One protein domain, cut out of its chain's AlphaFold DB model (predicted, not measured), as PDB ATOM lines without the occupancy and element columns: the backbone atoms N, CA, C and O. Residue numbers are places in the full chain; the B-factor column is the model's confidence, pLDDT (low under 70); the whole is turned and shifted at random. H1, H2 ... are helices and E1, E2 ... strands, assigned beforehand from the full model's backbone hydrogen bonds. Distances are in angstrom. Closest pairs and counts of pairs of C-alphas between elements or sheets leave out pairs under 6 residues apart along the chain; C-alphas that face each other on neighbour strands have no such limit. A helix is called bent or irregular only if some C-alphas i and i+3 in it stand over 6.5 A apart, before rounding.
ATOM      1  N   ASN A   3     -33.201 -22.474 -44.706       90.69
ATOM      2  CA  ASN A   3     -33.150 -21.867 -43.391       90.69
ATOM      3  C   ASN A   3     -34.429 -22.226 -42.639       90.69
ATOM      4  O   ASN A   3     -35.531 -22.055 -43.160       90.69
ATOM      5  N   ILE A   4     -34.276 -22.707 -41.409       91.19
ATOM      6  CA  ILE A   4     -35.389 -23.029 -40.517       91.19
ATOM      7  C   ILE A   4     -35.217 -22.195 -39.255       91.19
ATOM      8  O   ILE A   4     -34.240 -22.362 -38.522       91.19
ATOM      9  N   PHE A   5     -36.171 -21.314 -38.992       90.56
ATOM     10  CA  PHE A   5     -36.243 -20.512 -37.779       90.56
ATOM     11  C   PHE A   5     -37.316 -21.102 -36.878       90.56
ATOM     12  O   PHE A   5     -38.454 -21.285 -37.300       90.56
ATOM     13  N   VAL A   6     -36.946 -21.428 -35.645       89.69
ATOM     14  CA  VAL A   6     -37.855 -22.002 -34.656       89.69
ATOM     15  C   VAL A   6     -38.078 -20.979 -33.558       89.69
ATOM     16  O   VAL A   6     -37.128 -20.515 -32.923       89.69
ATOM     17  N   ASP A   7     -39.342 -20.661 -33.314       89.62
ATOM     18  CA  ASP A   7     -39.794 -19.696 -32.326       89.62
ATOM     19  C   ASP A   7     -40.648 -20.367 -31.241       89.62
ATOM     20  O   ASP A   7     -41.490 -21.231 -31.500       89.62
ATOM     21  N   SER A   8     -40.479 -19.912 -30.000       85.50
ATOM     22  CA  SER A   8     -41.320 -20.269 -28.856       85.50
ATOM     23  C   SER A   8     -41.835 -18.999 -28.192       85.50
ATOM     24  O   SER A   8     -41.050 -18.164 -27.749       85.50
ATOM     25  N   ASN A   9     -43.159 -18.820 -28.128       82.44
ATOM     26  CA  ASN A   9     -43.795 -17.643 -27.517       82.44
ATOM     27  C   ASN A   9     -43.269 -16.285 -28.042       82.44
ATOM     28  O   ASN A   9     -43.188 -15.317 -27.289       82.44
ATOM     29  N   GLY A  10     -42.901 -16.207 -29.327       73.69
ATOM     30  CA  GLY A  10     -42.373 -14.987 -29.952       73.69
ATOM     31  C   GLY A  10     -40.878 -14.735 -29.725       73.69
ATOM     32  O   GLY A  10     -40.391 -13.655 -30.053       73.69
ATOM     33  N   HIS A  11     -40.152 -15.711 -29.176       79.25
ATOM     34  CA  HIS A  11     -38.698 -15.693 -29.074       79.25
ATOM     35  C   HIS A  11     -38.089 -16.738 -30.002       79.25
ATOM     36  O   HIS A  11     -38.446 -17.914 -29.909       79.25
ATOM     37  N   ASN A  12     -37.124 -16.321 -30.824       80.44
ATOM     38  CA  ASN A  12     -36.323 -17.248 -31.614       80.44
ATOM     39  C   ASN A  12     -35.474 -18.103 -30.673       80.44
ATOM     40  O   ASN A  12     -34.664 -17.576 -29.907       80.44
ATOM     41  N   VAL A  13     -35.716 -19.411 -30.701       83.25
ATOM     42  CA  VAL A  13     -35.066 -20.399 -29.832       83.25
ATOM     43  C   VAL A  13     -34.019 -21.219 -30.575       83.25
ATOM     44  O   VAL A  13     -33.077 -21.696 -29.947       83.25
ATOM     45  N   ALA A  14     -34.147 -21.368 -31.894       86.25
ATOM     46  CA  ALA A  14     -33.155 -22.052 -32.709       86.25
ATOM     47  C   ALA A  14     -33.194 -21.587 -34.169       86.25
ATOM     48  O   ALA A  14     -34.234 -21.204 -34.704       86.25
ATOM     49  N   THR A  15     -32.040 -21.669 -34.830       89.12
ATOM     50  CA  THR A  15     -31.918 -21.491 -36.279       89.12
ATOM     51  C   THR A  15     -31.113 -22.648 -36.855       89.12
ATOM     52  O   THR A  15     -29.984 -22.889 -36.426       89.12
ATOM     53  N   PHE A  16     -31.678 -23.341 -37.838       89.69
ATOM     54  CA  PHE A  16     -31.035 -24.441 -38.547       89.69
ATOM     55  C   PHE A  16     -30.776 -24.068 -39.994       89.69
ATOM     56  O   PHE A  16     -31.530 -23.315 -40.607       89.69
ATOM     57  N   HIS A  17     -29.712 -24.651 -40.533       90.69
ATOM     58  CA  HIS A  17     -29.374 -24.532 -41.936       90.69
ATOM     59  C   HIS A  17     -29.105 -25.928 -42.482       90.69
ATOM     60  O   HIS A  17     -28.200 -26.610 -42.002       90.69
ATOM     61  N   THR A  18     -29.883 -26.351 -43.471       88.62
ATOM     62  CA  THR A  18     -29.710 -27.652 -44.127       88.62
ATOM     63  C   THR A  18     -29.523 -27.460 -45.624       88.62
ATOM     64  O   THR A  18     -29.940 -26.459 -46.208       88.62
ATOM     65  N   GLU A  19     -28.856 -28.396 -46.289       90.06
ATOM     66  CA  GLU A  19     -28.704 -28.333 -47.748       90.06
ATOM     67  C   GLU A  19     -29.921 -28.920 -48.462       90.06
ATOM     68  O   GLU A  19     -30.346 -28.385 -49.490       90.06
ATOM     69  N   GLU A  20     -30.519 -29.941 -47.850       90.50
ATOM     70  CA  GLU A  20     -31.596 -30.744 -48.407       90.50
ATOM     71  C   GLU A  20     -32.977 -30.301 -47.914       90.50
ATOM     72  O   GLU A  20     -33.197 -30.039 -46.725       90.50
ATOM     73  N   ALA A  21     -33.935 -30.275 -48.844       90.88
ATOM     74  CA  ALA A  21     -35.322 -29.903 -48.568       90.88
ATOM     75  C   ALA A  21     -36.038 -30.944 -47.698       90.88
ATOM     76  O   ALA A  21     -36.905 -30.600 -46.893       90.88
ATOM     77  N   TYR A  22     -35.656 -32.217 -47.851       92.81
ATOM     78  CA  TYR A  22     -36.184 -33.315 -47.046       92.81
ATOM     79  C   TYR A  22     -35.827 -33.121 -45.568       92.81
ATOM     80  O   TYR A  22     -36.709 -33.143 -44.716       92.81
ATOM     81  N   ASP A  23     -34.559 -32.830 -45.271       92.00
ATOM     82  CA  ASP A  23     -34.080 -32.624 -43.900       92.00
ATOM     83  C   ASP A  23     -34.666 -31.358 -43.266       92.00
ATOM     84  O   ASP A  23     -35.066 -31.366 -42.100       92.00
ATOM     85  N   ALA A  24     -34.783 -30.279 -44.046       92.25
ATOM     86  CA  ALA A  24     -35.441 -29.052 -43.609       92.25
ATOM     87  C   ALA A  24     -36.914 -29.292 -43.247       92.25
ATOM     88  O   ALA A  24     -37.380 -28.844 -42.198       92.25
ATOM     89  N   SER A  25     -37.636 -30.027 -44.102       93.12
ATOM     90  CA  SER A  25     -39.040 -30.377 -43.871       93.12
ATOM     91  C   SER A  25     -39.185 -31.279 -42.644       93.12
ATOM     92  O   SER A  25     -40.081 -31.070 -41.834       93.12
ATOM     93  N   ALA A  26     -38.267 -32.233 -42.449       93.19
ATOM     94  CA  ALA A  26     -38.256 -33.107 -41.281       93.19
ATOM     95  C   ALA A  26     -38.068 -32.333 -39.964       93.19
ATOM     96  O   ALA A  26     -38.780 -32.599 -38.994       93.19
ATOM     97  N   LEU A  27     -37.147 -31.360 -39.928       91.25
ATOM     98  CA  LEU A  27     -36.966 -30.472 -38.773       91.25
ATOM     99  C   LEU A  27     -38.212 -29.630 -38.523       91.25
ATOM    100  O   LEU A  27     -38.693 -29.564 -37.394       91.25
ATOM    101  N   ALA A  28     -38.745 -29.003 -39.572       90.44
ATOM    102  CA  ALA A  28     -39.928 -28.164 -39.462       90.44
ATOM    103  C   ALA A  28     -41.118 -28.951 -38.900       90.44
ATOM    104  O   ALA A  28     -41.723 -28.517 -37.922       90.44
ATOM    105  N   ASN A  29     -41.384 -30.143 -39.442       90.56
ATOM    106  CA  ASN A  29     -42.416 -31.053 -38.948       90.56
ATOM    107  C   ASN A  29     -42.206 -31.390 -37.468       90.56
ATOM    108  O   ASN A  29     -43.122 -31.238 -36.667       90.56
ATOM    109  N   HIS A  30     -40.984 -31.771 -37.086       90.25
ATOM    110  CA  HIS A  30     -40.658 -32.115 -35.705       90.25
ATOM    111  C   HIS A  30     -40.950 -30.969 -34.719       90.25
ATOM    112  O   HIS A  30     -41.520 -31.196 -33.652       90.25
ATOM    113  N   PHE A  31     -40.587 -29.734 -35.072       89.12
ATOM    114  CA  PHE A  31     -40.808 -28.567 -34.217       89.12
ATOM    115  C   PHE A  31     -42.265 -28.120 -34.171       89.12
ATOM    116  O   PHE A  31     -42.751 -27.758 -33.098       89.12
ATOM    117  N   VAL A  32     -42.973 -28.195 -35.298       89.56
ATOM    118  CA  VAL A  32     -44.419 -27.949 -35.349       89.56
ATOM    119  C   VAL A  32     -45.164 -28.966 -34.478       89.56
ATOM    120  O   VAL A  32     -45.995 -28.567 -33.662       89.56
ATOM    121  N   ASP A  33     -44.815 -30.253 -34.562       89.44
ATOM    122  CA  ASP A  33     -45.393 -31.318 -33.728       89.44
ATOM    123  C   ASP A  33     -45.095 -31.117 -32.234       89.44
ATOM    124  O   ASP A  33     -45.925 -31.425 -31.374       89.44
ATOM    125  N   ALA A  34     -43.930 -30.553 -31.908       86.62
ATOM    126  CA  ALA A  34     -43.555 -30.179 -30.546       86.62
ATOM    127  C   ALA A  34     -44.210 -28.866 -30.055       86.62
ATOM    128  O   ALA A  34     -44.017 -28.484 -28.899       86.62
ATOM    129  N   GLY A  35     -45.003 -28.189 -30.894       88.19
ATOM    130  CA  GLY A  35     -45.763 -26.986 -30.542       88.19
ATOM    131  C   GLY A  35     -45.008 -25.666 -30.716       88.19
ATOM    132  O   GLY A  35     -45.466 -24.634 -30.218       88.19
ATOM    133  N   TYR A  36     -43.868 -25.673 -31.403       89.50
ATOM    134  CA  TYR A  36     -43.147 -24.456 -31.771       89.50
ATOM    135  C   TYR A  36     -43.733 -23.831 -33.039       89.50
ATOM    136  O   TYR A  36     -44.339 -24.501 -33.874       89.50
ATOM    137  N   SER A  37     -43.533 -22.524 -33.191       90.75
ATOM    138  CA  SER A  37     -43.753 -21.854 -34.473       90.75
ATOM    139  C   SER A  37     -42.494 -21.999 -35.316       90.75
ATOM    140  O   SER A  37     -41.391 -21.862 -34.793       90.75
ATOM    141  N   VAL A  38     -42.650 -22.300 -36.601       90.50
ATOM    142  CA  VAL A  38     -41.520 -22.499 -37.511       90.50
ATOM    143  C   VAL A  38     -41.704 -21.620 -38.740       90.50
ATOM    144  O   VAL A  38     -42.765 -21.652 -39.362       90.50
ATOM    145  N   ASP A  39     -40.669 -20.864 -39.093       91.31
ATOM    146  CA  ASP A  39     -40.565 -20.142 -40.361       91.31
ATOM    147  C   ASP A  39     -39.465 -20.775 -41.219       91.31
ATOM    148  O   ASP A  39     -38.358 -21.032 -40.739       91.31
ATOM    149  N   THR A  40     -39.778 -21.075 -42.479       87.12
ATOM    150  CA  THR A  40     -38.848 -21.749 -43.395       87.12
ATOM    151  C   THR A  40     -38.959 -21.207 -44.810       87.12
ATOM    152  O   THR A  40     -40.030 -20.806 -45.270       87.12
ATOM    153  N   ASP A  41     -37.865 -21.297 -45.558       89.12
ATOM    154  CA  ASP A  41     -37.808 -20.984 -46.986       89.12
ATOM    155  C   ASP A  41     -38.113 -22.203 -47.893       89.12
ATOM    156  O   ASP A  41     -37.658 -22.276 -49.033       89.12
ATOM    157  N   LEU A  42     -38.952 -23.145 -47.433       82.06
ATOM    158  CA  LEU A  42     -39.275 -24.408 -48.129       82.06
ATOM    159  C   LEU A  42     -40.377 -24.334 -49.200       82.06
ATOM    160  O   LEU A  42     -40.859 -25.373 -49.651       82.06
ATOM    161  N   TRP A  43     -40.800 -23.143 -49.613       75.25
ATOM    162  CA  TRP A  43     -42.095 -22.889 -50.261       75.25
ATOM    163  C   TRP A  43     -42.406 -23.847 -51.429       75.25
ATOM    164  O   TRP A  43     -43.459 -24.480 -51.434       75.25
ATOM    165  N   ASP A  44     -41.465 -24.030 -52.362       78.75
ATOM    166  CA  ASP A  44     -41.622 -24.916 -53.530       78.75
ATOM    167  C   ASP A  44     -41.044 -26.335 -53.334       78.75
ATOM    168  O   ASP A  44     -41.145 -27.179 -54.225       78.75
ATOM    169  N   ALA A  45     -40.419 -26.614 -52.186       84.12
ATOM    170  CA  ALA A  45     -39.677 -27.850 -51.910       84.12
ATOM    171  C   ALA A  45     -40.173 -28.604 -50.659       84.12
ATOM    172  O   ALA A  45     -39.491 -29.500 -50.163       84.12
ATOM    173  N   THR A  46     -41.351 -28.248 -50.143       86.12
ATOM    174  CA  THR A  46     -41.909 -28.838 -48.921       86.12
ATOM    175  C   THR A  46     -42.204 -30.326 -49.115       86.12
ATOM    176  O   THR A  46     -42.919 -30.716 -50.041       86.12
ATOM    177  N   VAL A  47     -41.709 -31.160 -48.197       89.50
ATOM    178  CA  VAL A  47     -41.987 -32.600 -48.158       89.50
ATOM    179  C   VAL A  47     -42.774 -32.924 -46.890       89.50
ATOM    180  O   VAL A  47     -42.199 -33.083 -45.818       89.50
ATOM    181  N   ALA A  48     -44.100 -33.028 -47.010       86.31
ATOM    182  CA  ALA A  48     -44.992 -33.198 -45.857       86.31
ATOM    183  C   ALA A  48     -44.690 -34.459 -45.023       86.31
ATOM    184  O   ALA A  48     -44.729 -34.398 -43.801       86.31
ATOM    185  N   ASP A  49     -44.317 -35.568 -45.667       89.38
ATOM    186  CA  ASP A  49     -44.026 -36.849 -45.001       89.38
ATOM    187  C   ASP A  49     -42.542 -37.008 -44.612       89.38
ATOM    188  O   ASP A  49     -42.055 -38.123 -44.400       89.38
ATOM    189  N   ALA A  50     -41.776 -35.913 -44.581       90.94
ATOM    190  CA  ALA A  50     -40.375 -35.965 -44.196       90.94
ATOM    191  C   ALA A  50     -40.216 -36.370 -42.725       90.94
ATOM    192  O   ALA A  50     -40.896 -35.847 -41.840       90.94
ATOM    193  N   MET A  51     -39.288 -37.294 -42.474       89.94
ATOM    194  CA  MET A  51     -38.990 -37.819 -41.143       89.94
ATOM    195  C   MET A  51     -37.545 -37.515 -40.756       89.94
ATOM    196  O   MET A  51     -36.652 -37.548 -41.602       89.94
ATOM    197  N   MET A  52     -37.303 -37.255 -39.466       89.44
ATOM    198  CA  MET A  52     -35.952 -36.978 -38.970       89.44
ATOM    199  C   MET A  52     -35.035 -38.184 -39.175       89.44
ATOM    200  O   MET A  52     -35.294 -39.277 -38.665       89.44
ATOM    201  N   SER A  53     -33.932 -37.968 -39.888       87.88
ATOM    202  CA  SER A  53     -32.812 -38.902 -39.903       87.88
ATOM    203  C   SER A  53     -32.010 -38.783 -38.594       87.88
ATOM    204  O   SER A  53     -32.095 -37.759 -37.909       87.88
ATOM    205  N   PRO A  54     -31.199 -39.791 -38.223       88.25
ATOM    206  CA  PRO A  54     -30.342 -39.704 -37.039       88.25
ATOM    207  C   PRO A  54     -29.380 -38.506 -37.061       88.25
ATOM    208  O   PRO A  54     -29.101 -37.918 -36.020       88.25
ATOM    209  N   GLU A  55     -28.890 -38.126 -38.242       86.44
ATOM    210  CA  GLU A  55     -27.986 -36.983 -38.419       86.44
ATOM    211  C   GLU A  55     -28.711 -35.656 -38.163       86.44
ATOM    212  O   GLU A  55     -28.209 -34.792 -37.442       86.44
ATOM    213  N   VAL A  56     -29.933 -35.525 -38.681       85.44
ATOM    214  CA  VAL A  56     -30.790 -34.350 -38.476       85.44
ATOM    215  C   VAL A  56     -31.248 -34.238 -37.019       85.44
ATOM    216  O   VAL A  56     -31.258 -33.146 -36.453       85.44
ATOM    217  N   ALA A  57     -31.559 -35.365 -36.375       86.25
ATOM    218  CA  ALA A  57     -31.891 -35.396 -34.954       86.25
ATOM    219  C   ALA A  57     -30.721 -34.899 -34.088       86.25
ATOM    220  O   ALA A  57     -30.924 -34.073 -33.200       86.25
ATOM    221  N   ALA A  58     -29.490 -35.323 -34.392       84.94
ATOM    222  CA  ALA A  58     -28.301 -34.842 -33.691       84.94
ATOM    223  C   ALA A  58     -28.094 -33.324 -33.860       84.94
ATOM    224  O   ALA A  58     -27.671 -32.650 -32.922       84.94
ATOM    225  N   LEU A  59     -28.427 -32.767 -35.030       82.00
ATOM    226  CA  LEU A  59     -28.390 -31.322 -35.266       82.00
ATOM    227  C   LEU A  59     -29.408 -30.576 -34.381       82.00
ATOM    228  O   LEU A  59     -29.061 -29.565 -33.760       82.00
ATOM    229  N   ALA A  60     -30.640 -31.087 -34.283       81.50
ATOM    230  CA  ALA A  60     -31.680 -30.541 -33.409       81.50
ATOM    231  C   ALA A  60     -31.254 -30.569 -31.931       81.50
ATOM    232  O   ALA A  60     -31.311 -29.547 -31.240       81.50
ATOM    233  N   GLU A  61     -30.746 -31.713 -31.469       81.12
ATOM    234  CA  GLU A  61     -30.258 -31.916 -30.103       81.12
ATOM    235  C   GLU A  61     -29.011 -31.098 -29.765       81.12
ATOM    236  O   GLU A  61     -28.798 -30.791 -28.600       81.12
ATOM    237  N   ALA A  62     -28.176 -30.722 -30.733       77.50
ATOM    238  CA  ALA A  62     -27.043 -29.836 -30.473       77.50
ATOM    239  C   ALA A  62     -27.477 -28.375 -30.250       77.50
ATOM    240  O   ALA A  62     -26.782 -27.619 -29.571       77.50
ATOM    241  N   THR A  63     -28.622 -27.976 -30.811       70.88
ATOM    242  CA  THR A  63     -29.055 -26.569 -30.879       70.88
ATOM    243  C   THR A  63     -30.041 -26.197 -29.764       70.88
ATOM    244  O   THR A  63     -29.943 -25.119 -29.184       70.88
ATOM    245  N   LEU A  64     -30.947 -27.110 -29.392       66.50
ATOM    246  CA  LEU A  64     -31.942 -26.908 -28.326       66.50
ATOM    247  C   LEU A  64     -31.451 -26.890 -26.856       66.50
ATOM    248  O   LEU A  64     -32.117 -26.236 -26.048       66.50
ATOM    249  N   PRO A  65     -30.341 -27.535 -26.432       55.34
ATOM    250  CA  PRO A  65     -29.958 -27.596 -25.015       55.34
ATOM    251  C   PRO A  65     -29.521 -26.243 -24.440       55.34
ATOM    252  O   PRO A  65     -29.295 -26.135 -23.238       55.34
TER     253      PRO A  65
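What this domain is: This is residues 3 to 65 of the 69 residues of an uncharacterized protein of Streptomyces fulvorobeus (UniProt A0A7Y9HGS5). A three-stranded antiparallel sheet, E2 - E1 - E3, has H1 and H2 covering one face: two layers, the other face bare. The 63 printed residues, mixed in class, run E1 E2 H1 E3 H2. The whole is compact, radius of gyration of the C-alphas 10.6 A, spans 26 by 24 by 19 A.

Where its parts are: Inner strand E1, residues 3 to 8, begins at C-alpha (-33.150, -21.867, -43.391). E2 is residues 11 to 18, 21.2 A; E3 37 to 40; H1 21 to 33, 18.0 A. H2, 54 to 65, 17.1 A, ends at (-29.958, -27.596, -25.015) and is only just irregular: C-alphas 62 and 65 are 6.6 A apart.

How they stand to each other: Hairpin E1 and E2 has N 6 and O 14 at 2.9 A; E1 and E3 have N 5 and O 39 at 2.8 A. E2, H1, E3 form a split strand-helix-strand unit, E1 between its strands, with a right-handed crossover. H1 is over E1 and E3, height 8.5 A; H2 is over E2, height 9.9 A. H1 and H2 only just touch, 3 pairs within 8 A, closest C-alphas Asp 23 and Val 56, 6.6 A. Each O i to N i+4 pair is within hydrogen-bond range in H1, 7 of 8 in H2.

The domain as a whole: The printed part has no cut; E3 to H2 is a long link. Residues 64 to 65 have pLDDT under 70.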